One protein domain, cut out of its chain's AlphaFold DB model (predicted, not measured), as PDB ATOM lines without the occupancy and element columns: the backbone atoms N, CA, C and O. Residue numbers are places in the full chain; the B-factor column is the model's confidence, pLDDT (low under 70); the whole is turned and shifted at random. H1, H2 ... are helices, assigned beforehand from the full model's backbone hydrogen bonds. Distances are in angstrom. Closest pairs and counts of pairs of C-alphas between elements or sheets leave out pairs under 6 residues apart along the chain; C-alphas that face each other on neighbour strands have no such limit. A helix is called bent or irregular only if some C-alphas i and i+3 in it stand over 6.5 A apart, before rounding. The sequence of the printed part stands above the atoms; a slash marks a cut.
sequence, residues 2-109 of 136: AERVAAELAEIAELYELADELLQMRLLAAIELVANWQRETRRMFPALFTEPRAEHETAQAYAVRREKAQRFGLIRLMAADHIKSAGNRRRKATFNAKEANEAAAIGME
ATOM      1  N   ALA A   2     275.779 205.328 267.361       71.56
ATOM      2  CA  ALA A   2     274.367 205.124 266.995       71.56
ATOM      3  C   ALA A   2     274.063 203.738 266.380       71.56
ATOM      4  O   ALA A   2     273.124 203.082 266.810       71.56
ATOM      5  N   GLU A   3     274.895 203.249 265.455       76.62
ATOM      6  CA  GLU A   3     274.695 201.934 264.810       76.62
ATOM      7  C   GLU A   3     274.810 200.755 265.784       76.62
ATOM      8  O   GLU A   3     274.043 199.802 265.711       76.62
ATOM      9  N   ARG A   4     275.738 200.839 266.742       74.44
ATOM     10  CA  ARG A   4     275.926 199.803 267.763       74.44
ATOM     11  C   ARG A   4     274.738 199.731 268.722       74.44
ATOM     12  O   ARG A   4     274.280 198.641 269.030       74.44
ATOM     13  N   VAL A   5     274.224 200.885 269.148       76.38
ATOM     14  CA  VAL A   5     273.030 200.956 270.004       76.38
ATOM     15  C   VAL A   5     271.800 200.427 269.261       76.38
ATOM     16  O   VAL A   5     271.014 199.689 269.841       76.38
ATOM     17  N   ALA A   6     271.653 200.742 267.971       81.50
ATOM     18  CA  ALA A   6     270.560 200.214 267.157       81.50
ATOM     19  C   ALA A   6     270.618 198.682 267.019       81.50
ATOM     20  O   ALA A   6     269.590 198.022 267.146       81.50
ATOM     21  N   ALA A   7     271.812 198.116 266.819       82.38
ATOM     22  CA  ALA A   7     272.004 196.668 266.746       82.38
ATOM     23  C   ALA A   7     271.693 195.967 268.080       82.38
ATOM     24  O   ALA A   7     271.012 194.947 268.088       82.38
ATOM     25  N   GLU A   8     272.132 196.535 269.208       78.31
ATOM     26  CA  GLU A   8     271.835 196.001 270.545       78.31
ATOM     27  C   GLU A   8     270.322 196.042 270.849       78.31
ATOM     28  O   GLU A   8     269.775 195.101 271.419       78.31
ATOM     29  N   LEU A   9     269.616 197.096 270.422       78.31
ATOM     30  CA  LEU A   9     268.160 197.195 270.574       78.31
ATOM     31  C   LEU A   9     267.401 196.194 269.694       78.31
ATOM     32  O   LEU A   9     266.411 195.623 270.151       78.31
ATOM     33  N   ALA A  10     267.862 195.969 268.462       85.06
ATOM     34  CA  ALA A  10     267.280 194.972 267.566       85.06
ATOM     35  C   ALA A  10     267.445 193.554 268.130       85.06
ATOM     36  O   ALA A  10     266.479 192.803 268.204       85.06
ATOM     37  N   GLU A  11     268.640 193.226 268.628       85.25
ATOM     38  CA  GLU A  11     268.910 191.937 269.265       85.25
ATOM     39  C   GLU A  11     268.025 191.710 270.499       85.25
ATOM     40  O   GLU A  11     267.488 190.622 270.700       85.25
ATOM     41  N   ILE A  12     267.839 192.739 271.331       85.38
ATOM     42  CA  ILE A  12     266.934 192.650 272.479       85.38
ATOM     43  C   ILE A  12     265.496 192.409 272.005       85.38
ATOM     44  O   ILE A  12     264.832 191.538 272.560       85.38
ATOM     45  N   ALA A  13     265.021 193.124 270.981       87.00
ATOM     46  CA  ALA A  13     263.669 192.943 270.453       87.00
ATOM     47  C   ALA A  13     263.424 191.503 269.965       87.00
ATOM     48  O   ALA A  13     262.449 190.883 270.389       87.00
ATOM     49  N   GLU A  14     264.351 190.937 269.188       88.25
ATOM     50  CA  GLU A  14     264.288 189.537 268.738       88.25
ATOM     51  C   GLU A  14     264.226 188.553 269.920       88.25
ATOM     52  O   GLU A  14     263.494 187.561 269.897       88.25
ATOM     53  N   LEU A  15     264.961 188.833 270.998       88.50
ATOM     54  CA  LEU A  15     264.933 188.004 272.203       88.50
ATOM     55  C   LEU A  15     263.607 188.098 272.965       88.50
ATOM     56  O   LEU A  15     263.199 187.101 273.564       88.50
ATOM     57  N   TYR A  16     262.936 189.254 272.956       88.62
ATOM     58  CA  TYR A  16     261.594 189.395 273.530       88.62
ATOM     59  C   TYR A  16     260.555 188.619 272.718       88.62
ATOM     60  O   TYR A  16     259.732 187.928 273.318       88.62
ATOM     61  N   GLU A  17     260.629 188.666 271.386       89.44
ATOM     62  CA  GLU A  17     259.750 187.877 270.512       89.44
ATOM     63  C   GLU A  17     259.922 186.377 270.774       89.44
ATOM     64  O   GLU A  17     258.956 185.681 271.098       89.44
ATOM     65  N   LEU A  18     261.170 185.899 270.777       90.06
ATOM     66  CA  LEU A  18     261.485 184.511 271.110       90.06
ATOM     67  C   LEU A  18     260.992 184.129 272.516       90.06
ATOM     68  O   LEU A  18     260.522 183.015 272.742       90.06
ATOM     69  N   ALA A  19     261.088 185.035 273.487       90.19
ATOM     70  CA  ALA A  19     260.629 184.768 274.842       90.19
ATOM     71  C   ALA A  19     259.104 184.657 274.952       90.19
ATOM     72  O   ALA A  19     258.617 183.796 275.691       90.19
ATOM     73  N   ASP A  20     258.347 185.465 274.212       91.94
ATOM     74  CA  ASP A  20     256.892 185.326 274.149       91.94
ATOM     75  C   ASP A  20     256.479 184.012 273.458       91.94
ATOM     76  O   ASP A  20     255.559 183.344 273.941       91.94
ATOM     77  N   GLU A  21     257.194 183.563 272.418       93.31
ATOM     78  CA  GLU A  21     256.982 182.238 271.813       93.31
ATOM     79  C   GLU A  21     257.246 181.103 272.818       93.31
ATOM     80  O   GLU A  21     256.414 180.209 273.009       93.31
ATOM     81  N   LEU A  22     258.366 181.169 273.544       93.44
ATOM     82  CA  LEU A  22     258.733 180.193 274.576       93.44
ATOM     83  C   LEU A  22     257.670 180.068 275.675       93.44
ATOM     84  O   LEU A  22     257.423 178.973 276.190       93.44
ATOM     85  N   LEU A  23     257.019 181.175 276.040       92.69
ATOM     86  CA  LEU A  23     255.951 181.190 277.040       92.69
ATOM     87  C   LEU A  23     254.678 180.474 276.570       92.69
ATOM     88  O   LEU A  23     253.914 179.991 277.411       92.69
ATOM     89  N   GLN A  24     254.461 180.351 275.261       93.94
ATOM     90  CA  GLN A  24     253.339 179.603 274.684       93.94
ATOM     91  C   GLN A  24     253.639 178.102 274.566       93.94
ATOM     92  O   GLN A  24     252.724 177.276 274.544       93.94
ATOM     93  N   MET A  25     254.916 177.721 274.555       94.31
ATOM     94  CA  MET A  25     255.341 176.330 274.439       94.31
ATOM     95  C   MET A  25     255.128 175.528 275.732       94.31
ATOM     96  O   MET A  25     255.046 176.041 276.855       94.31
ATOM     97  N   ARG A  26     255.099 174.198 275.572       94.69
ATOM     98  CA  ARG A  26     255.238 173.263 276.696       94.69
ATOM     99  C   ARG A  26     256.608 173.450 277.347       94.69
ATOM    100  O   ARG A  26     257.614 173.554 276.652       94.69
ATOM    101  N   LEU A  27     256.640 173.399 278.679       91.88
ATOM    102  CA  LEU A  27     257.826 173.701 279.488       91.88
ATOM    103  C   LEU A  27     259.090 172.958 279.024       91.88
ATOM    104  O   LEU A  27     260.127 173.585 278.848       91.88
ATOM    105  N   LEU A  28     259.008 171.644 278.786       90.62
ATOM    106  CA  LEU A  28     260.168 170.852 278.352       90.62
ATOM    107  C   LEU A  28     260.720 171.302 276.992       90.62
ATOM    108  O   LEU A  28     261.930 171.444 276.857       90.62
ATOM    109  N   ALA A  29     259.845 171.584 276.025       93.56
ATOM    110  CA  ALA A  29     260.258 172.040 274.701       93.56
ATOM    111  C   ALA A  29     260.900 173.437 274.763       93.56
ATOM    112  O   ALA A  29     261.920 173.677 274.123       93.56
ATOM    113  N   ALA A  30     260.352 174.334 275.591       95.19
ATOM    114  CA  ALA A  30     260.940 175.650 275.830       95.19
ATOM    115  C   ALA A  30     262.339 175.547 276.469       95.19
ATOM    116  O   ALA A  30     263.268 176.238 276.059       95.19
ATOM    117  N   ILE A  31     262.507 174.652 277.450       94.50
ATOM    118  CA  ILE A  31     263.798 174.389 278.102       94.50
ATOM    119  C   ILE A  31     264.829 173.881 277.092       94.50
ATOM    120  O   ILE A  31     265.960 174.358 277.093       94.50
ATOM    121  N   GLU A  32     264.452 172.924 276.243       92.31
ATOM    122  CA  GLU A  32     265.336 172.364 275.216       92.31
ATOM    123  C   GLU A  32     265.784 173.426 274.209       92.31
ATOM    124  O   GLU A  32     266.977 173.516 273.906       92.31
ATOM    125  N   LEU A  33     264.856 174.266 273.744       94.06
ATOM    126  CA  LEU A  33     265.155 175.337 272.796       94.06
ATOM    127  C   LEU A  33     266.129 176.356 273.402       94.06
ATOM    128  O   LEU A  33     267.170 176.638 272.808       94.06
ATOM    129  N   VAL A  34     265.850 176.843 274.616       94.50
ATOM    130  CA  VAL A  34     266.740 177.783 275.319       94.50
ATOM    131  C   VAL A  34     268.107 177.158 275.581       94.50
ATOM    132  O   VAL A  34     269.129 177.810 275.378       94.50
ATOM    133  N   ALA A  35     268.155 175.890 275.991       93.38
ATOM    134  CA  ALA A  35     269.413 175.207 276.255       93.38
ATOM    135  C   ALA A  35     270.269 175.086 274.981       93.38
ATOM    136  O   ALA A  35     271.471 175.362 275.018       93.38
ATOM    137  N   ASN A  36     269.661 174.717 273.850       91.44
ATOM    138  CA  ASN A  36     270.352 174.647 272.560       91.44
ATOM    139  C   ASN A  36     270.863 176.022 272.123       91.44
ATOM    140  O   ASN A  36     272.044 176.151 271.804       91.44
ATOM    141  N   TRP A  37     270.033 177.060 272.236       92.00
ATOM    142  CA  TRP A  37     270.452 178.432 271.957       92.00
ATOM    143  C   TRP A  37     271.646 178.860 272.826       92.00
ATOM    144  O   TRP A  37     272.627 179.400 272.315       92.00
ATOM    145  N   GLN A  38     271.623 178.576 274.135       91.19
ATOM    146  CA  GLN A  38     272.726 178.906 275.055       91.19
ATOM    147  C   GLN A  38     274.021 178.183 274.676       91.19
ATOM    148  O   GLN A  38     275.121 178.715 274.843       91.19
ATOM    149  N   ARG A  39     273.904 176.957 274.160       88.38
ATOM    150  CA  ARG A  39     275.038 176.168 273.678       88.38
ATOM    151  C   ARG A  39     275.631 176.741 272.396       88.38
ATOM    152  O   ARG A  39     276.854 176.805 272.289       88.38
ATOM    153  N   GLU A  40     274.786 177.124 271.447       90.50
ATOM    154  CA  GLU A  40     275.189 177.678 270.150       90.50
ATOM    155  C   GLU A  40     275.837 179.052 270.315       90.50
ATOM    156  O   GLU A  40     276.951 179.281 269.845       90.50
ATOM    157  N   THR A  41     275.191 179.933 271.077       89.12
ATOM    158  CA  THR A  41     275.662 181.303 271.327       89.12
ATOM    159  C   THR A  41     276.731 181.398 272.420       89.12
ATOM    160  O   THR A  41     277.329 182.455 272.610       89.12
ATOM    161  N   ARG A  42     276.993 180.299 273.145       89.00
ATOM    162  CA  ARG A  42     277.948 180.208 274.269       89.00
ATOM    163  C   ARG A  42     277.737 181.266 275.358       89.00
ATOM    164  O   ARG A  42     278.686 181.665 276.033       89.00
ATOM    165  N   ARG A  43     276.496 181.701 275.562       88.69
ATOM    166  CA  ARG A  43     276.117 182.680 276.588       88.69
ATOM    167  C   ARG A  43     274.826 182.275 277.276       88.69
ATOM    168  O   ARG A  43     274.037 181.492 276.754       88.69
ATOM    169  N   MET A  44     274.608 182.811 278.472       87.19
ATOM    170  CA  MET A  44     273.345 182.619 279.179       87.19
ATOM    171  C   MET A  44     272.225 183.367 278.458       87.19
ATOM    172  O   MET A  44     272.424 184.510 278.051       87.19
ATOM    173  N   PHE A  45     271.046 182.748 278.348       89.69
ATOM    174  CA  PHE A  45     269.869 183.447 277.854       89.69
ATOM    175  C   PHE A  45     269.561 184.613 278.809       89.69
ATOM    176  O   PHE A  45     269.600 184.402 280.035       89.69
ATOM    177  N   PRO A  46     269.319 185.834 278.301       89.44
ATOM    178  CA  PRO A  46     269.087 187.003 279.142       89.44
ATOM    179  C   PRO A  46     267.883 186.844 280.070       89.44
ATOM    180  O   PRO A  46     266.952 186.091 279.795       89.44
ATOM    181  N   ALA A  47     267.906 187.544 281.204       88.62
ATOM    182  CA  ALA A  47     266.722 187.685 282.042       88.62
ATOM    183  C   ALA A  47     265.822 188.756 281.419       88.62
ATOM    184  O   ALA A  47     266.247 189.902 281.314       88.62
ATOM    185  N   LEU A  48     264.616 188.380 281.002       88.62
ATOM    186  CA  LEU A  48     263.635 189.287 280.408       88.62
ATOM    187  C   LEU A  48     262.434 189.437 281.345       88.62
ATOM    188  O   LEU A  48     262.200 188.574 282.200       88.62
ATOM    189  N   PHE A  49     261.679 190.525 281.176       87.38
ATOM    190  CA  PHE A  49     260.482 190.858 281.963       87.38
ATOM    191  C   PHE A  49     260.744 191.147 283.455       87.38
ATOM    192  O   PHE A  49     259.827 191.085 284.275       87.38
ATOM    193  N   THR A  50     261.992 191.428 283.844       84.38
ATOM    194  CA  THR A  50     262.383 191.641 285.250       84.38
ATOM    195  C   THR A  50     262.309 193.101 285.696       84.38
ATOM    196  O   THR A  50     262.818 193.439 286.763       84.38
ATOM    197  N   GLU A  51     261.732 193.990 284.887       83.94
ATOM    198  CA  GLU A  51     261.696 195.416 285.199       83.94
ATOM    199  C   GLU A  51     260.815 195.680 286.437       83.94
ATOM    200  O   GLU A  51     259.810 194.989 286.648       83.94
ATOM    201  N   PRO A  52     261.134 196.678 287.275       86.12
ATOM    202  CA  PRO A  52     260.235 197.097 288.349       86.12
ATOM    203  C   PRO A  52     258.883 197.575 287.791       86.12
ATOM    204  O   PRO A  52     258.728 197.807 286.591       86.12
ATOM    205  N   ARG A  53     257.869 197.693 288.658       87.88
ATOM    206  CA  ARG A  53     256.570 198.261 288.269       87.88
ATOM    207  C   ARG A  53     256.765 199.697 287.778       87.88
ATOM    208  O   ARG A  53     257.376 200.490 288.492       87.88
ATOM    209  N   ALA A  54     256.236 200.033 286.603       88.50
ATOM    210  CA  ALA A  54     256.302 201.408 286.105       88.50
ATOM    211  C   ALA A  54     255.280 202.311 286.822       88.50
ATOM    212  O   ALA A  54     254.225 201.839 287.252       88.50
ATOM    213  N   GLU A  55     255.563 203.614 286.920       87.12
ATOM    214  CA  GLU A  55     254.728 204.587 287.655       87.12
ATOM    215  C   GLU A  55     253.265 204.611 287.187       87.12
ATOM    216  O   GLU A  55     252.350 204.766 287.995       87.12
ATOM    217  N   HIS A  56     253.031 204.395 285.891       91.00
ATOM    218  CA  HIS A  56     251.699 204.396 285.278       91.00
ATOM    219  C   HIS A  56     251.151 202.987 284.989       91.00
ATOM    220  O   HIS A  56     250.110 202.840 284.351       91.00
ATOM    221  N   GLU A  57     251.829 201.931 285.446       89.50
ATOM    222  CA  GLU A  57     251.388 200.551 285.239       89.50
ATOM    223  C   GLU A  57     250.277 200.190 286.233       89.50
ATOM    224  O   GLU A  57     250.415 200.345 287.455       89.50
ATOM    225  N   THR A  58     249.162 199.664 285.726       93.38
ATOM    226  CA  THR A  58     248.092 199.151 286.587       93.38
ATOM    227  C   THR A  58     248.587 197.939 287.380       93.38
ATOM    228  O   THR A  58     249.468 197.198 286.945       93.38
ATOM    229  N   ALA A  59     248.010 197.699 288.560       89.69
ATOM    230  CA  ALA A  59     248.384 196.539 289.373       89.69
ATOM    231  C   ALA A  59     248.164 195.208 288.625       89.69
ATOM    232  O   ALA A  59     248.951 194.276 288.774       89.69
ATOM    233  N   GLN A  60     247.125 195.142 287.783       91.69
ATOM    234  CA  GLN A  60     246.819 193.971 286.967       91.69
ATOM    235  C   GLN A  60     247.855 193.748 285.856       91.69
ATOM    236  O   GLN A  60     248.320 192.624 285.691       91.69
ATOM    237  N   ALA A  61     248.255 194.800 285.132       89.56
ATOM    238  CA  ALA A  61     249.294 194.695 284.106       89.56
ATOM    239  C   ALA A  61     250.627 194.221 284.710       89.56
ATOM    240  O   ALA A  61     251.254 193.296 284.189       89.56
ATOM    241  N   TYR A  62     250.983 194.762 285.878       90.44
ATOM    242  CA  TYR A  62     252.164 194.335 286.620       90.44
ATOM    243  C   TYR A  62     252.099 192.861 287.043       90.44
ATOM    244  O   TYR A  62     253.082 192.133 286.905       90.44
ATOM    245  N   ALA A  63     250.947 192.395 287.536       90.75
ATOM    246  CA  ALA A  63     250.768 191.000 287.941       90.75
ATOM    247  C   ALA A  63     250.973 190.032 286.764       90.75
ATOM    248  O   ALA A  63     251.748 189.084 286.885       90.75
ATOM    249  N   VAL A  64     250.363 190.317 285.608       90.50
ATOM    250  CA  VAL A  64     250.517 189.508 284.388       90.50
ATOM    251  C   VAL A  64     251.978 189.470 283.933       90.50
ATOM    252  O   VAL A  64     252.513 188.402 283.628       90.50
ATOM    253  N   ARG A  65     252.664 190.619 283.927       90.19
ATOM    254  CA  ARG A  65     254.087 190.690 283.566       90.19
ATOM    255  C   ARG A  65     254.965 189.905 284.538       90.19
ATOM    256  O   ARG A  65     255.865 189.185 284.112       90.19
ATOM    257  N   ARG A  66     254.670 189.973 285.837       91.06
ATOM    258  CA  ARG A  66     255.377 189.205 286.867       91.06
ATOM    259  C   ARG A  66     255.189 187.698 286.692       91.06
ATOM    260  O   ARG A  66     256.153 186.956 286.855       91.06
ATOM    261  N   GLU A  67     253.990 187.235 286.348       91.25
ATOM    262  CA  GLU A  67     253.742 185.816 286.053       91.25
ATOM    263  C   GLU A  67     254.527 185.345 284.824       91.25
ATOM    264  O   GLU A  67     255.176 184.294 284.872       91.25
ATOM    265  N   LYS A  68     254.554 186.154 283.753       91.12
ATOM    266  CA  LYS A  68     255.419 185.900 282.588       91.12
ATOM    267  C   LYS A  68     256.886 185.779 283.006       91.12
ATOM    268  O   LYS A  68     257.534 184.786 282.676       91.12
ATOM    269  N   ALA A  69     257.383 186.735 283.793       91.38
ATOM    270  CA  ALA A  69     258.760 186.749 284.286       91.38
ATOM    271  C   ALA A  69     259.097 185.507 285.128       91.38
ATOM    272  O   ALA A  69     260.183 184.946 285.001       91.38
ATOM    273  N   GLN A  70     258.163 185.035 285.960       91.62
ATOM    274  CA  GLN A  70     258.338 183.821 286.762       91.62
ATOM    275  C   GLN A  70     258.436 182.569 285.892       91.62
ATOM    276  O   GLN A  70     259.370 181.779 286.052       91.62
ATOM    277  N   ARG A  71     257.501 182.391 284.951       92.50
ATOM    278  CA  ARG A  71     257.508 181.238 284.040       92.50
ATOM    279  C   ARG A  71     258.766 181.229 283.177       92.50
ATOM    280  O   ARG A  71     259.412 180.192 283.042       92.50
ATOM    281  N   PHE A  72     259.141 182.386 282.643       93.62
ATOM    282  CA  PHE A  72     260.362 182.545 281.864       93.62
ATOM    283  C   PHE A  72     261.624 182.283 282.702       93.62
ATOM    284  O   PHE A  72     262.530 181.565 282.275       93.62
ATOM    285  N   GLY A  73     261.656 182.784 283.940       91.44
ATOM    286  CA  GLY A  73     262.725 182.517 284.899       91.44
ATOM    287  C   GLY A  73     262.924 181.022 285.163       91.44
ATOM    288  O   GLY A  73     264.066 180.560 285.193       91.44
ATOM    289  N   LEU A  74     261.836 180.253 285.276       92.69
ATOM    290  CA  LEU A  74     261.896 178.797 285.431       92.69
ATOM    291  C   LEU A  74     262.493 178.109 284.195       92.69
ATOM    292  O   LEU A  74     263.381 177.270 284.343       92.69
ATOM    293  N   ILE A  75     262.048 178.481 282.989       94.19
ATOM    294  CA  ILE A  75     262.591 177.949 281.726       94.19
ATOM    295  C   ILE A  75     264.109 178.168 281.680       94.19
ATOM    296  O   ILE A  75     264.869 177.222 281.483       94.19
ATOM    297  N   ARG A  76     264.555 179.404 281.929       92.50
ATOM    298  CA  ARG A  76     265.971 179.794 281.892       92.50
ATOM    299  C   ARG A  76     266.813 179.067 282.940       92.50
ATOM    300  O   ARG A  76     267.924 178.633 282.634       92.50
ATOM    301  N   LEU A  77     266.293 178.920 284.160       90.62
ATOM    302  CA  LEU A  77     266.961 178.178 285.229       90.62
ATOM    303  C   LEU A  77     267.163 176.712 284.831       90.62
ATOM    304  O   LEU A  77     268.268 176.187 284.935       90.62
ATOM    305  N   MET A  78     266.111 176.063 284.334       91.56
ATOM    306  CA  MET A  78     266.171 174.650 283.964       91.56
ATOM    307  C   MET A  78     267.018 174.406 282.709       91.56
ATOM    308  O   MET A  78     267.680 173.372 282.621       91.56
ATOM    309  N   ALA A  79     267.045 175.348 281.762       92.12
ATOM    310  CA  ALA A  79     267.857 175.257 280.549       92.12
ATOM    311  C   ALA A  79     269.364 175.211 280.846       92.12
ATOM    312  O   ALA A  79     270.082 174.405 280.248       92.12
ATOM    313  N   ALA A  80     269.825 175.982 281.837       85.19
ATOM    314  CA  ALA A  80     271.233 176.035 282.237       85.19
ATOM    315  C   ALA A  80     271.800 174.657 282.637       85.19
ATOM    316  O   ALA A  80     272.947 174.321 282.322       85.19
ATOM    317  N   ASP A  81     270.975 173.839 283.294       84.69
ATOM    318  CA  ASP A  81     271.348 172.499 283.751       84.69
ATOM    319  C   ASP A  81     270.927 171.389 282.785       84.69
ATOM    320  O   ASP A  81     271.428 170.262 282.876       84.69
ATOM    321  N   HIS A  82     270.049 171.688 281.825       86.38
ATOM    322  CA  HIS A  82     269.451 170.696 280.942       86.38
ATOM    323  C   HIS A  82     270.510 169.894 280.171       86.38
ATOM    324  O   HIS A  82     270.530 168.664 280.256       86.38
ATOM    325  N   ILE A  83     271.464 170.560 279.510       74.94
ATOM    326  CA  ILE A  83     272.508 169.883 278.714       74.94
ATOM    327  C   ILE A  83     273.425 169.030 279.593       74.94
ATOM    328  O   ILE A  83     273.737 167.885 279.249       74.94
ATOM    329  N   LYS A  84     273.844 169.556 280.750       78.50
ATOM    330  CA  LYS A  84     274.679 168.809 281.705       78.50
ATOM    331  C   LYS A  84     273.943 167.566 282.195       78.50
ATOM    332  O   LYS A  84     274.521 166.478 282.230       78.50
ATOM    333  N   SER A  85     272.660 167.710 282.520       83.12
ATOM    334  CA  SER A  85     271.815 166.604 282.964       83.12
ATOM    335  C   SER A  85     271.643 165.544 281.870       83.12
ATOM    336  O   SER A  85     271.794 164.356 282.154       83.12
ATOM    337  N   ALA A  86     271.442 165.948 280.611       81.25
ATOM    338  CA  ALA A  86     271.338 165.043 279.470       81.25
ATOM    339  C   ALA A  86     272.643 164.258 279.255       81.25
ATOM    340  O   ALA A  86     272.624 163.033 279.114       81.25
ATOM    341  N   GLY A  87     273.794 164.934 279.335       82.56
ATOM    342  CA  GLY A  87     275.107 164.289 279.279       82.56
ATOM    343  C   GLY A  87     275.334 163.301 280.428       82.56
ATOM    344  O   GLY A  87     275.836 162.198 280.212       82.56
ATOM    345  N   ASN A  88     274.927 163.651 281.649       88.88
ATOM    346  CA  ASN A  88     275.011 162.763 282.812       88.88
ATOM    347  C   ASN A  88     274.113 161.531 282.663       88.88
ATOM    348  O   ASN A  88     274.561 160.419 282.940       88.88
ATOM    349  N   ARG A  89     272.881 161.707 282.172       87.81
ATOM    350  CA  ARG A  89     271.963 160.598 281.874       87.81
ATOM    351  C   ARG A  89     272.560 159.657 280.835       87.81
ATOM    352  O   ARG A  89     272.570 158.452 281.064       87.81
ATOM    353  N   ARG A  90     273.131 160.194 279.751       87.38
ATOM    354  CA  ARG A  90     273.788 159.388 278.712       87.38
ATOM    355  C   ARG A  90     274.972 158.604 279.272       87.38
ATOM    356  O   ARG A  90     275.040 157.398 279.076       87.38
ATOM    357  N   ARG A  91     275.860 159.260 280.033       90.00
ATOM    358  CA  ARG A  91     277.007 158.603 280.685       90.00
ATOM    359  C   ARG A  91     276.572 157.498 281.643       90.00
ATOM    360  O   ARG A  91     277.148 156.416 281.606       90.00
ATOM    361  N   LYS A  92     275.538 157.744 282.454       93.19
ATOM    362  CA  LYS A  92     274.966 156.735 283.354       93.19
ATOM    363  C   LYS A  92     274.352 155.568 282.578       93.19
ATOM    364  O   LYS A  92     274.586 154.428 282.948       93.19
ATOM    365  N   ALA A  93     273.623 155.830 281.495       92.12
ATOM    366  CA  ALA A  93     273.054 154.781 280.651       92.12
ATOM    367  C   ALA A  93     274.148 153.902 280.024       92.12
ATOM    368  O   ALA A  93     274.065 152.682 280.098       92.12
ATOM    369  N   THR A  94     275.210 154.508 279.484       93.81
ATOM    370  CA  THR A  94     276.365 153.773 278.947       93.81
ATOM    371  C   THR A  94     277.081 152.967 280.030       93.81
ATOM    372  O   THR A  94     277.438 151.817 279.796       93.81
ATOM    373  N   PHE A  95     277.270 153.545 281.218       92.81
ATOM    374  CA  PHE A  95     277.857 152.841 282.356       92.81
ATOM    375  C   PHE A  95     277.007 151.634 282.775       92.81
ATOM    376  O   PHE A  95     277.531 150.532 282.881       92.81
ATOM    377  N   ASN A  96     275.694 151.817 282.929       92.25
ATOM    378  CA  ASN A  96     274.774 150.742 283.291       92.25
ATOM    379  C   ASN A  96     274.744 149.633 282.231       92.25
ATOM    380  O   ASN A  96     274.765 148.460 282.583       92.25
ATOM    381  N   ALA A  97     274.732 149.991 280.943       93.38
ATOM    382  CA  ALA A  97     274.785 149.019 279.853       93.38
ATOM    383  C   ALA A  97     276.096 148.219 279.866       93.38
ATOM    384  O   ALA A  97     276.092 147.012 279.647       93.38
ATOM    385  N   LYS A  98     277.220 148.878 280.168       94.50
ATOM    386  CA  LYS A  98     278.514 148.211 280.319       94.50
ATOM    387  C   LYS A  98     278.510 147.225 281.488       94.50
ATOM    388  O   LYS A  98     278.908 146.084 281.294       94.50
ATOM    389  N   GLU A  99     278.048 147.643 282.666       92.38
ATOM    390  CA  GLU A  99     277.952 146.763 283.841       92.38
ATOM    391  C   GLU A  99     277.021 145.572 283.572       92.38
ATOM    392  O   GLU A  99     277.350 144.451 283.941       92.38
ATOM    393  N   ALA A 100     275.905 145.786 282.866       92.81
ATOM    394  CA  ALA A 100     275.001 144.709 282.465       92.81
ATOM    395  C   ALA A 100     275.669 143.695 281.525       92.81
ATOM    396  O   ALA A 100     275.538 142.491 281.729       92.81
ATOM    397  N   ASN A 101     276.431 144.168 280.537       93.44
ATOM    398  CA  ASN A 101     277.170 143.294 279.626       93.44
ATOM    399  C   ASN A 101     278.288 142.518 280.342       93.44
ATOM    400  O   ASN A 101     278.483 141.338 280.068       93.44
ATOM    401  N   GLU A 102     279.018 143.164 281.260       91.75
ATOM    402  CA  GLU A 102     280.074 142.520 282.057       91.75
ATOM    403  C   GLU A 102     279.496 141.459 283.009       91.75
ATOM    404  O   GLU A 102     280.060 140.372 283.122       91.75
ATOM    405  N   ALA A 103     278.354 141.740 283.645       92.19
ATOM    406  CA  ALA A 103     277.649 140.783 284.496       92.19
ATOM    407  C   ALA A 103     277.151 139.571 283.691       92.19
ATOM    408  O   ALA A 103     277.426 138.427 284.056       92.19
ATOM    409  N   ALA A 104     276.515 139.817 282.539       92.44
ATOM    410  CA  ALA A 104     276.027 138.768 281.646       92.44
ATOM    411  C   ALA A 104     277.157 137.863 281.127       92.44
ATOM    412  O   ALA A 104     276.984 136.649 281.059       92.44
ATOM    413  N   ALA A 105     278.331 138.426 280.816       92.38
ATOM    414  CA  ALA A 105     279.492 137.660 280.358       92.38
ATOM    415  C   ALA A 105     280.021 136.661 281.405       92.38
ATOM    416  O   ALA A 105     280.634 135.661 281.043       92.38
ATOM    417  N   ILE A 106     279.789 136.931 282.692       90.31
ATOM    418  CA  ILE A 106     280.232 136.096 283.819       90.31
ATOM    419  C   ILE A 106     279.060 135.249 284.362       90.31
ATOM    420  O   ILE A 106     279.242 134.432 285.261       90.31
ATOM    421  N   GLY A 107     277.858 135.394 283.791       92.44
ATOM    422  CA  GLY A 107     276.658 134.673 284.221       92.44
ATOM    423  C   GLY A 107     276.120 135.131 285.578       92.44
ATOM    424  O   GLY A 107     275.519 134.330 286.288       92.44
ATOM    425  N   MET A 108     276.355 136.391 285.953       91.12
ATOM    426  CA  MET A 108     275.907 136.985 287.216       91.12
ATOM    427  C   MET A 108     274.796 138.008 286.981       91.12
ATOM    428  O   MET A 108     274.731 138.638 285.921       91.12
ATOM    429  N   GLU A 109     273.970 138.252 287.999       91.56
ATOM    430  CA  GLU A 109     273.120 139.442 288.000       91.56
ATOM    431  C   GLU A 109     273.946 140.719 288.228       91.56
ATOM    432  O   GLU A 109     275.024 140.703 288.827       91.56
TER     433      GLU A 109
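What this domain is: This is residues 2 to 109 of the 136 residues of an uncharacterized protein of Sinorhizobium sp. RAC02 (UniProt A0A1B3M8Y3). A long bent helix, H3, runs along the longest axis, and two shorter helices gather at its first arm: H2 packs across the end of H3a next to the bend, and the last turns of H1 meet H3a at about a right angle. The second arm, H3b, reaches away from this loose cluster, and its residues 85 to 98 and 101 to 106 stick out, as does residue 107 after it, while residues 2 to 11 of H1 stick out elsewhere. The printed part has 108 residues with three named helices, in the order H1, H2, H3, and no named strand; the class is all helix. The whole is extended, with a radius of gyration of the C-alphas of 20.9 A and spans of 74 by 36 by 19 A.

Where its parts are: H1, residues 2 to 24, begins at C-alpha 2 (274.367, 205.124, 266.995) and is 34.0 A long. H2, residues 27 to 41, is 21.0 A long. H3, residues 59 to 106, was assigned as one helix by its hydrogen bonds but is bent, with C-alphas 80 and 83 7.2 A apart. Its arms are H3a, residues 59 to 80, 31.5 A, and H3b, residues 83 to 106, 35.0 A, ending at C-alpha 106 (280.232, 136.096, 283.819).

How they stand to each other: H1, with residues 19 to 23 alone, touches H3a about perpendicular, at 90 degrees; their closest C-alphas, of Leu 23 and Phe 72, are 6.7 A apart. H1 and H2 are close but not clearly touching, with the C-alphas of Leu 22 and Ala 30 closest at 5.2 A. H2 touches residues 75 to 80 of H3a at a steep tilt of 64 degrees; the closest C-alphas, of Ala 35 and Ala 79, are 4.6 A apart. The arms stand at 37 degrees, only just a steep tilt. H1 and H3b are apart. In H1, H2, H3a and H3b, every O i to N i+4 pair is within hydrogen-bond range.

The domain as a whole: The C-alphas of His 56 and Gly 107 are the two farthest apart, 74.1 A. The printed part has no cut. The link from H1 to H2 is tight, and the one from H2 to H3a, residues 42 to 58, is long. The mean pLDDT of the printed part is 89.2, and no printed residue is under 70.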